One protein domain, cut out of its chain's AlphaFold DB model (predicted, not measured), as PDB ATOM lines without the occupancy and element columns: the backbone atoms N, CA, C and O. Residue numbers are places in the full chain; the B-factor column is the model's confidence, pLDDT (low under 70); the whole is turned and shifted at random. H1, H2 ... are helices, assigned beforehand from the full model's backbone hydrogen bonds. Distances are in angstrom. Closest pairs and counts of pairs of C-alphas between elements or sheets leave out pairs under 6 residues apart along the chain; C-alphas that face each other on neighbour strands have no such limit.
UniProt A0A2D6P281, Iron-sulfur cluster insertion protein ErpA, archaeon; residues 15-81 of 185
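AT A GLANCE: This is residues 15 to 81 of the 185 residues of the protein "Iron-sulfur cluster insertion protein ErpA" of archaeon (UniProt A0A2D6P281). One long helix, H4, makes the long axis, and two short helices pack on it: H3 folds back on its first turns as a helical hairpin, and H2 packs farther along it, on residues 66 to 71. H1, joined to H2 by a tight link, is apart from H4, and residues 75 to 81 stick out free at the far end. You have 67 residues with four named helices, in the order H1, H2, H3, H4, and no named strand; the class is all helix. The whole is compact, with a radius of gyration of the C-alphas of 12.5 A, and only just elongated, spanning 40 by 26 by 17 A.

HOW THE PARTS SIT: Start at H1, residues 15 to 20, and go on to H2, residues 24 to 30: they only just touch, only at the corner by their link, with 3 pairs of C-alphas within 8 A, the closest being Val 18 and Thr 24 at 6.3 A. H2 touches H4, residues 57 to 80, at a steep tilt of 51 degrees, opposite ways; the closest C-alphas, of Thr 24 and Leu 67, are 6.0 A apart. H3, residues 46 to 52, touches residues 57 to 60 of H4 alone; the closest C-alphas, of Glu 47 and Val 60, are 6.4 A apart. This hairpin's helices run opposite ways at 35.5 degrees, only just a steep tilt. H3 is apart from H1 and H2. In H1, H2, H3 and H4 every O i to N i+4 pair is within hydrogen-bond range.

IN THESE COORDINATES: Find C-alpha 15 at (118.958, 76.044, 90.677), where H1 begins and runs 8.5 A. H2 measures 10.1 A and H3 10.0 A. From C-alpha 57 at (128.422, 58.954, 83.969), H4 runs 33.9 A to C-alpha 80 at (143.705, 83.462, 101.694).

THE WHOLE: The farthest C-alphas, of Gly 54 and Glu 81, are 39.8 A apart. The printed part has no cut; the link from H2 to H3, residues 31 to 45, is long. The model's pLDDT is under 70 at residues 32 to 43 and 73 to 80.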
ATOM      1  N   SER A  15     119.402  74.827  89.984       80.88
ATOM      2  CA  SER A  15     118.958  76.044  90.677       80.88
ATOM      3  C   SER A  15     119.620  76.236  92.042       80.88
ATOM      4  O   SER A  15     120.052  77.343  92.367       80.88
ATOM      5  N   ASN A  16     119.705  75.180  92.857       84.00
ATOM      6  CA  ASN A  16     120.290  75.270  94.196       84.00
ATOM      7  C   ASN A  16     121.794  75.537  94.128       84.00
ATOM      8  O   ASN A  16     122.320  76.303  94.934       84.00
ATOM      9  N   VAL A  17     122.472  74.924  93.160       85.75
ATOM     10  CA  VAL A  17     123.910  75.096  92.953       85.75
ATOM     11  C   VAL A  17     124.225  76.511  92.492       85.75
ATOM     12  O   VAL A  17     125.009  77.184  93.149       85.75
ATOM     13  N   VAL A  18     123.548  77.003  91.454       84.00
ATOM     14  CA  VAL A  18     123.764  78.358  90.926       84.00
ATOM     15  C   VAL A  18     123.389  79.436  91.949       84.00
ATOM     16  O   VAL A  18     124.099  80.428  92.088       84.00
ATOM     17  N   SER A  19     122.313  79.236  92.720       82.94
ATOM     18  CA  SER A  19     121.899  80.197  93.756       82.94
ATOM     19  C   SER A  19     122.893  80.276  94.914       82.94
ATOM     20  O   SER A  19     123.092  81.345  95.489       82.94
ATOM     21  N   LYS A  20     123.493  79.141  95.290       81.75
ATOM     22  CA  LYS A  20     124.434  79.059  96.413       81.75
ATOM     23  C   LYS A  20     125.869  79.392  96.002       81.75
ATOM     24  O   LYS A  20     126.616  79.922  96.817       81.75
ATOM     25  N   TYR A  21     126.231  79.100  94.755       85.88
ATOM     26  CA  TYR A  21     127.573  79.248  94.201       85.88
ATOM     27  C   TYR A  21     127.509  79.889  92.800       85.88
ATOM     28  O   TYR A  21     127.678  79.190  91.797       85.88
ATOM     29  N   PRO A  22     127.261  81.209  92.694       82.62
ATOM     30  CA  PRO A  22     127.080  81.888  91.405       82.62
ATOM     31  C   PRO A  22     128.271  81.764  90.447       82.62
ATOM     32  O   PRO A  22     128.099  81.810  89.235       82.62
ATOM     33  N   SER A  23     129.471  81.561  90.977       80.06
ATOM     34  CA  SER A  23     130.699  81.344  90.209       80.06
ATOM     35  C   SER A  23     130.721  80.063  89.394       80.06
ATOM     36  O   SER A  23     131.393  79.983  88.368       80.06
ATOM     37  N   THR A  24     129.915  79.073  89.779       84.00
ATOM     38  CA  THR A  24     129.768  77.846  88.991       84.00
ATOM     39  C   THR A  24     129.121  78.074  87.628       84.00
ATOM     40  O   THR A  24     129.254  77.217  86.758       84.00
ATOM     41  N   ILE A  25     128.459  79.218  87.405       82.88
ATOM     42  CA  ILE A  25     127.860  79.570  86.111       82.88
ATOM     43  C   ILE A  25     128.911  79.561  84.997       82.88
ATOM     44  O   ILE A  25     128.631  79.037  83.923       82.88
ATOM     45  N   GLU A  26     130.108  80.097  85.249       80.00
ATOM     46  CA  GLU A  26     131.174  80.188  84.242       80.00
ATOM     47  C   GLU A  26     131.631  78.790  83.803       80.00
ATOM     48  O   GLU A  26     131.617  78.469  82.617       80.00
ATOM     49  N   VAL A  27     131.868  77.902  84.773       81.56
ATOM     50  CA  VAL A  27     132.241  76.499  84.529       81.56
ATOM     51  C   VAL A  27     131.146  75.743  83.770       81.56
ATOM     52  O   VAL A  27     131.436  74.927  82.899       81.56
ATOM     53  N   LEU A  28     129.870  75.993  84.085       79.62
ATOM     54  CA  LEU A  28     128.748  75.372  83.374       79.62
ATOM     55  C   LEU A  28     128.670  75.858  81.917       79.62
ATOM     56  O   LEU A  28     128.425  75.056  81.017       79.62
ATOM     57  N   GLN A  29     128.909  77.147  81.667       76.62
ATOM     58  CA  GLN A  29     128.913  77.717  80.318       76.62
ATOM     59  C   GLN A  29     130.051  77.157  79.454       76.62
ATOM     60  O   GLN A  29     129.810  76.813  78.298       76.62
ATOM     61  N   GLU A  30     131.261  77.015  80.006       74.81
ATOM     62  CA  GLU A  30     132.420  76.450  79.296       74.81
ATOM     63  C   GLU A  30     132.196  75.003  78.842       74.81
ATOM     64  O   GLU A  30     132.644  74.602  77.768       74.81
ATOM     65  N   GLU A  31     131.443  74.226  79.617       72.00
ATOM     66  CA  GLU A  31     131.138  72.826  79.307       72.00
ATOM     67  C   GLU A  31     129.912  72.692  78.382       72.00
ATOM     68  O   GLU A  31     129.329  71.618  78.239       72.00
ATOM     69  N   GLY A  32     129.523  73.791  77.725       63.81
ATOM     70  CA  GLY A  32     128.479  73.824  76.706       63.81
ATOM     71  C   GLY A  32     127.057  73.890  77.262       63.81
ATOM     72  O   GLY A  32     126.092  73.703  76.513       63.81
ATOM     73  N   ILE A  33     126.898  74.172  78.558       65.88
ATOM     74  CA  ILE A  33     125.599  74.225  79.235       65.88
ATOM     75  C   ILE A  33     125.070  75.655  79.181       65.88
ATOM     76  O   ILE A  33     125.061  76.413  80.147       65.88
ATOM     77  N   HIS A  34     124.598  76.030  77.998       56.34
ATOM     78  CA  HIS A  34     124.081  77.368  77.705       56.34
ATOM     79  C   HIS A  34     122.658  77.618  78.248       56.34
ATOM     80  O   HIS A  34     122.112  78.706  78.082       56.34
ATOM     81  N   CYS A  35     122.042  76.635  78.913       57.81
ATOM     82  CA  CYS A  35     120.669  76.709  79.430       57.81
ATOM     83  C   CYS A  35     120.548  77.373  80.814       57.81
ATOM     84  O   CYS A  35     119.617  77.069  81.561       57.81
ATOM     85  N   VAL A  36     121.419  78.326  81.157       52.47
ATOM     86  CA  VAL A  36     121.232  79.202  82.328       52.47
ATOM     87  C   VAL A  36     120.132  80.228  81.994       52.47
ATOM     88  O   VAL A  36     120.392  81.406  81.779       52.47
ATOM     89  N   GLY A  37     118.893  79.752  81.821       52.09
ATOM     90  CA  GLY A  37     117.757  80.554  81.343       52.09
ATOM     91  C   GLY A  37     116.595  79.784  80.700       52.09
ATOM     92  O   GLY A  37     115.586  80.402  80.370       52.09
ATOM     93  N   CYS A  38     116.684  78.459  80.529       52.97
ATOM     94  CA  CYS A  38     115.556  77.664  80.036       52.97
ATOM     95  C   CYS A  38     114.673  77.228  81.215       52.97
ATOM     96  O   CYS A  38     115.142  76.585  82.151       52.97
ATOM     97  N   SER A  39     113.381  77.554  81.172       54.06
ATOM     98  CA  SER A  39     112.393  77.298  82.236       54.06
ATOM     99  C   SER A  39     112.182  75.818  82.595       54.06
ATOM    100  O   SER A  39     111.477  75.527  83.557       54.06
ATOM    101  N   VAL A  40     112.792  74.895  81.849       52.47
ATOM    102  CA  VAL A  40     112.700  73.440  82.051       52.47
ATOM    103  C   VAL A  40     113.834  72.906  82.947       52.47
ATOM    104  O   VAL A  40     113.632  71.931  83.657       52.47
ATOM    105  N   SER A  41     114.983  73.594  83.011       57.22
ATOM    106  CA  SER A  41     116.219  73.072  83.629       57.22
ATOM    107  C   SER A  41     116.414  73.418  85.111       57.22
ATOM    108  O   SER A  41     117.388  72.993  85.726       57.22
ATOM    109  N   PHE A  42     115.520  74.201  85.721       62.16
ATOM    110  CA  PHE A  42     115.703  74.659  87.109       62.16
ATOM    111  C   PHE A  42     115.322  73.609  88.162       62.16
ATOM    112  O   PHE A  42     115.807  73.674  89.294       62.16
ATOM    113  N   THR A  43     114.476  72.641  87.803       69.44
ATOM    114  CA  THR A  43     114.000  71.587  88.716       69.44
ATOM    115  C   THR A  43     114.758  70.270  88.581       69.44
ATOM    116  O   THR A  43     114.604  69.407  89.439       69.44
ATOM    117  N   GLU A  44     115.556  70.111  87.526       77.88
ATOM    118  CA  GLU A  44     116.325  68.894  87.261       77.88
ATOM    119  C   GLU A  44     117.595  68.847  88.122       77.88
ATOM    120  O   GLU A  44     118.192  69.881  88.462       77.88
ATOM    121  N   THR A  45     118.014  67.636  88.495       85.88
ATOM    122  CA  THR A  45     119.321  67.428  89.132       85.88
ATOM    123  C   THR A  45     120.452  67.647  88.127       85.88
ATOM    124  O   THR A  45     120.255  67.544  86.914       85.88
ATOM    125  N   LEU A  46     121.659  67.936  88.618       83.62
ATOM    126  CA  LEU A  46     122.848  68.041  87.766       83.62
ATOM    127  C   LEU A  46     123.062  66.757  86.949       83.62
ATOM    128  O   LEU A  46     123.346  66.830  85.759       83.62
ATOM    129  N   GLU A  47     122.884  65.580  87.556       84.94
ATOM    130  CA  GLU A  47     123.010  64.298  86.856       84.94
ATOM    131  C   GLU A  47     121.988  64.134  85.725       84.94
ATOM    132  O   GLU A  47     122.369  63.768  84.613       84.94
ATOM    133  N   GLU A  48     120.708  64.392  85.998       82.19
ATOM    134  CA  GLU A  48     119.631  64.240  85.014       82.19
ATOM    135  C   GLU A  48     119.784  65.233  83.864       82.19
ATOM    136  O   GLU A  48     119.759  64.826  82.699       82.19
ATOM    137  N   GLY A  49     120.034  66.507  84.184       79.38
ATOM    138  CA  GLY A  49     120.235  67.548  83.183       79.38
ATOM    139  C   GLY A  49     121.419  67.227  82.273       79.38
ATOM    140  O   GLY A  49     121.298  67.259  81.050       79.38
ATOM    141  N   PHE A  50     122.561  66.828  82.840       81.31
ATOM    142  CA  PHE A  50     123.757  66.519  82.052       81.31
ATOM    143  C   PHE A  50     123.582  65.259  81.196       81.31
ATOM    144  O   PHE A  50     123.948  65.259  80.019       81.31
ATOM    145  N   LYS A  51     122.964  64.202  81.732       81.75
ATOM    146  CA  LYS A  51     122.681  62.978  80.965       81.75
ATOM    147  C   LYS A  51     121.677  63.214  79.839       81.75
ATOM    148  O   LYS A  51     121.850  62.652  78.759       81.75
ATOM    149  N   SER A  52     120.680  64.079  80.038       76.88
ATOM    150  CA  SER A  52     119.739  64.466  78.978       76.88
ATOM    151  C   SER A  52     120.422  65.188  77.808       76.88
ATOM    152  O   SER A  52     119.883  65.210  76.703       76.88
ATOM    153  N   HIS A  53     121.617  65.741  78.025       70.19
ATOM    154  CA  HIS A  53     122.455  66.359  76.997       70.19
ATOM    155  C   HIS A  53     123.533  65.419  76.428       70.19
ATOM    156  O   HIS A  53     124.398  65.859  75.673       70.19
ATOM    157  N   GLY A  54     123.451  64.118  76.723       77.56
ATOM    158  CA  GLY A  54     124.300  63.090  76.122       77.56
ATOM    159  C   GLY A  54     125.618  62.835  76.851       77.56
ATOM    160  O   GLY A  54     126.461  62.119  76.313       77.56
ATOM    161  N   LEU A  55     125.801  63.378  78.059       81.75
ATOM    162  CA  LEU A  55     127.000  63.119  78.853       81.75
ATOM    163  C   LEU A  55     126.941  61.736  79.505       81.75
ATOM    164  O   LEU A  55     125.924  61.322  80.065       81.75
ATOM    165  N   SER A  56     128.071  61.037  79.483       87.06
ATOM    166  CA  SER A  56     128.265  59.778  80.203       87.06
ATOM    167  C   SER A  56     128.406  59.991  81.716       87.06
ATOM    168  O   SER A  56     128.773  61.069  82.186       87.06
ATOM    169  N   ASP A  57     128.201  58.935  82.511       84.62
ATOM    170  CA  ASP A  57     128.422  58.954  83.969       84.62
ATOM    171  C   ASP A  57     129.814  59.477  84.372       84.62
ATOM    172  O   ASP A  57     129.977  60.151  85.396       84.62
ATOM    173  N   GLN A  58     130.829  59.181  83.557       85.19
ATOM    174  CA  GLN A  58     132.199  59.616  83.806       85.19
ATOM    175  C   GLN A  58     132.369  61.120  83.567       85.19
ATOM    176  O   GLN A  58     133.051  61.788  84.346       85.19
ATOM    177  N   GLU A  59     131.737  61.656  82.526       85.06
ATOM    178  CA  GLU A  59     131.742  63.087  82.221       85.06
ATOM    179  C   GLU A  59     130.989  63.872  83.292       85.06
ATOM    180  O   GLU A  59     131.541  64.829  83.830       85.06
ATOM    181  N   VAL A  60     129.816  63.392  83.720       84.94
ATOM    182  CA  VAL A  60     129.075  63.959  84.859       84.94
ATOM    183  C   VAL A  60     129.955  63.995  86.107       84.94
ATOM    184  O   VAL A  60     130.094  65.031  86.751       84.94
ATOM    185  N   THR A  61     130.625  62.890  86.433       86.94
ATOM    186  CA  THR A  61     131.518  62.828  87.600       86.94
ATOM    187  C   THR A  61     132.671  63.833  87.500       86.94
ATOM    188  O   THR A  61     133.049  64.452  88.498       86.94
ATOM    189  N   ASN A  62     133.240  64.011  86.308       86.69
ATOM    190  CA  ASN A  62     134.324  64.963  86.078       86.69
ATOM    191  C   ASN A  62     133.838  66.415  86.191       86.69
ATOM    192  O   ASN A  62     134.531  67.230  86.798       86.69
ATOM    193  N   LEU A  63     132.639  66.720  85.693       86.06
ATOM    194  CA  LEU A  63     132.002  68.028  85.849       86.06
ATOM    195  C   LEU A  63     131.759  68.373  87.311       86.06
ATOM    196  O   LEU A  63     132.176  69.432  87.766       86.06
ATOM    197  N   ILE A  64     131.170  67.458  88.085       88.12
ATOM    198  CA  ILE A  64     130.952  67.674  89.522       88.12
ATOM    199  C   ILE A  64     132.278  67.969  90.233       88.12
ATOM    200  O   ILE A  64     132.336  68.852  91.090       88.12
ATOM    201  N   LYS A  65     133.371  67.295  89.856       87.69
ATOM    202  CA  LYS A  65     134.708  67.608  90.386       87.69
ATOM    203  C   LYS A  65     135.184  69.006  89.985       87.69
ATOM    204  O   LYS A  65     135.675  69.719  90.855       87.69
ATOM    205  N   LYS A  66     135.029  69.413  88.719       86.00
ATOM    206  CA  LYS A  66     135.378  70.769  88.253       86.00
ATOM    207  C   LYS A  66     134.592  71.843  89.012       86.00
ATOM    208  O   LYS A  66     135.198  72.779  89.521       86.00
ATOM    209  N   LEU A  67     133.282  71.658  89.183       86.50
ATOM    210  CA  LEU A  67     132.424  72.573  89.942       86.50
ATOM    211  C   LEU A  67     132.894  72.709  91.398       86.50
ATOM    212  O   LEU A  67     133.100  73.818  91.883       86.50
ATOM    213  N   ASN A  68     133.158  71.589  92.081       86.50
ATOM    214  CA  ASN A  68     133.698  71.618  93.445       86.50
ATOM    215  C   ASN A  68     135.082  72.286  93.520       86.50
ATOM    216  O   ASN A  68     135.363  72.994  94.485       86.50
ATOM    217  N   ASN A  69     135.942  72.083  92.519       84.25
ATOM    218  CA  ASN A  69     137.249  72.735  92.466       84.25
ATOM    219  C   ASN A  69     137.121  74.250  92.268       84.25
ATOM    220  O   ASN A  69     137.811  74.979  92.969       84.25
ATOM    221  N   SER A  70     136.209  74.720  91.409       80.38
ATOM    222  CA  SER A  70     135.977  76.158  91.203       80.38
ATOM    223  C   SER A  70     135.513  76.860  92.483       80.38
ATOM    224  O   SER A  70     136.053  77.900  92.843       80.38
ATOM    225  N   ILE A  71     134.616  76.229  93.252       81.25
ATOM    226  CA  ILE A  71     134.191  76.746  94.562       81.25
ATOM    227  C   ILE A  71     135.349  76.735  95.546       81.25
ATOM    228  O   ILE A  71     135.535  77.698  96.281       81.25
ATOM    229  N   LYS A  72     136.141  75.656  95.572       71.25
ATOM    230  CA  LYS A  72     137.299  75.585  96.458       71.25
ATOM    231  C   LYS A  72     138.287  76.687  96.113       71.25
ATOM    232  O   LYS A  72     138.767  77.334  97.029       71.25
ATOM    233  N   GLU A  73     138.601  76.915  94.844       63.59
ATOM    234  CA  GLU A  73     139.499  77.990  94.418       63.59
ATOM    235  C   GLU A  73     138.963  79.356  94.841       63.59
ATOM    236  O   GLU A  73     139.706  80.126  95.442       63.59
ATOM    237  N   GLU A  74     137.670  79.608  94.668       58.94
ATOM    238  CA  GLU A  74     137.040  80.865  95.061       58.94
ATOM    239  C   GLU A  74     136.995  81.068  96.584       58.94
ATOM    240  O   GLU A  74     137.450  82.096  97.086       58.94
ATOM    241  N   GLU A  75     136.568  80.062  97.357       59.59
ATOM    242  CA  GLU A  75     136.650  80.078  98.822       59.59
ATOM    243  C   GLU A  75     138.101  80.217  99.286       59.59
ATOM    244  O   GLU A  75     138.372  80.888 100.277       59.59
ATOM    245  N   THR A  76     139.059  79.632  98.567       51.31
ATOM    246  CA  THR A  76     140.488  79.720  98.879       51.31
ATOM    247  C   THR A  76     141.050  81.104  98.566       51.31
ATOM    248  O   THR A  76     141.915  81.564  99.301       51.31
ATOM    249  N   ILE A  77     140.582  81.793  97.525       52.19
ATOM    250  CA  ILE A  77     140.983  83.172  97.205       52.19
ATOM    251  C   ILE A  77     140.389  84.126  98.248       52.19
ATOM    252  O   ILE A  77     141.121  84.898  98.867       52.19
ATOM    253  N   VAL A  78     139.097  83.978  98.556       51.41
ATOM    254  CA  VAL A  78     138.394  84.788  99.563       51.41
ATOM    255  C   VAL A  78     138.930  84.543 100.984       51.41
ATOM    256  O   VAL A  78     138.954  85.464 101.796       51.41
ATOM    257  N   SER A  79     139.405  83.333 101.297       52.06
ATOM    258  CA  SER A  79     139.966  82.987 102.616       52.06
ATOM    259  C   SER A  79     141.489  83.104 102.729       52.06
ATOM    260  O   SER A  79     142.006  83.080 103.847       52.06
ATOM    261  N   LYS A  80     142.245  83.246 101.629       57.62
ATOM    262  CA  LYS A  80     143.705  83.462 101.694       57.62
ATOM    263  C   LYS A  80     144.092  84.928 101.755       57.62
ATOM    264  O   LYS A  80     145.151  85.233 102.312       57.62
ATOM    265  N   GLU A  81     143.281  85.825 101.208       73.50
ATOM    266  CA  GLU A  81     143.630  87.239 101.152       73.50
ATOM    267  C   GLU A  81     143.118  88.002 102.374       73.50
ATOM    268  O   GLU A  81     142.008  87.808 102.866       73.50
TER     269      GLU A  81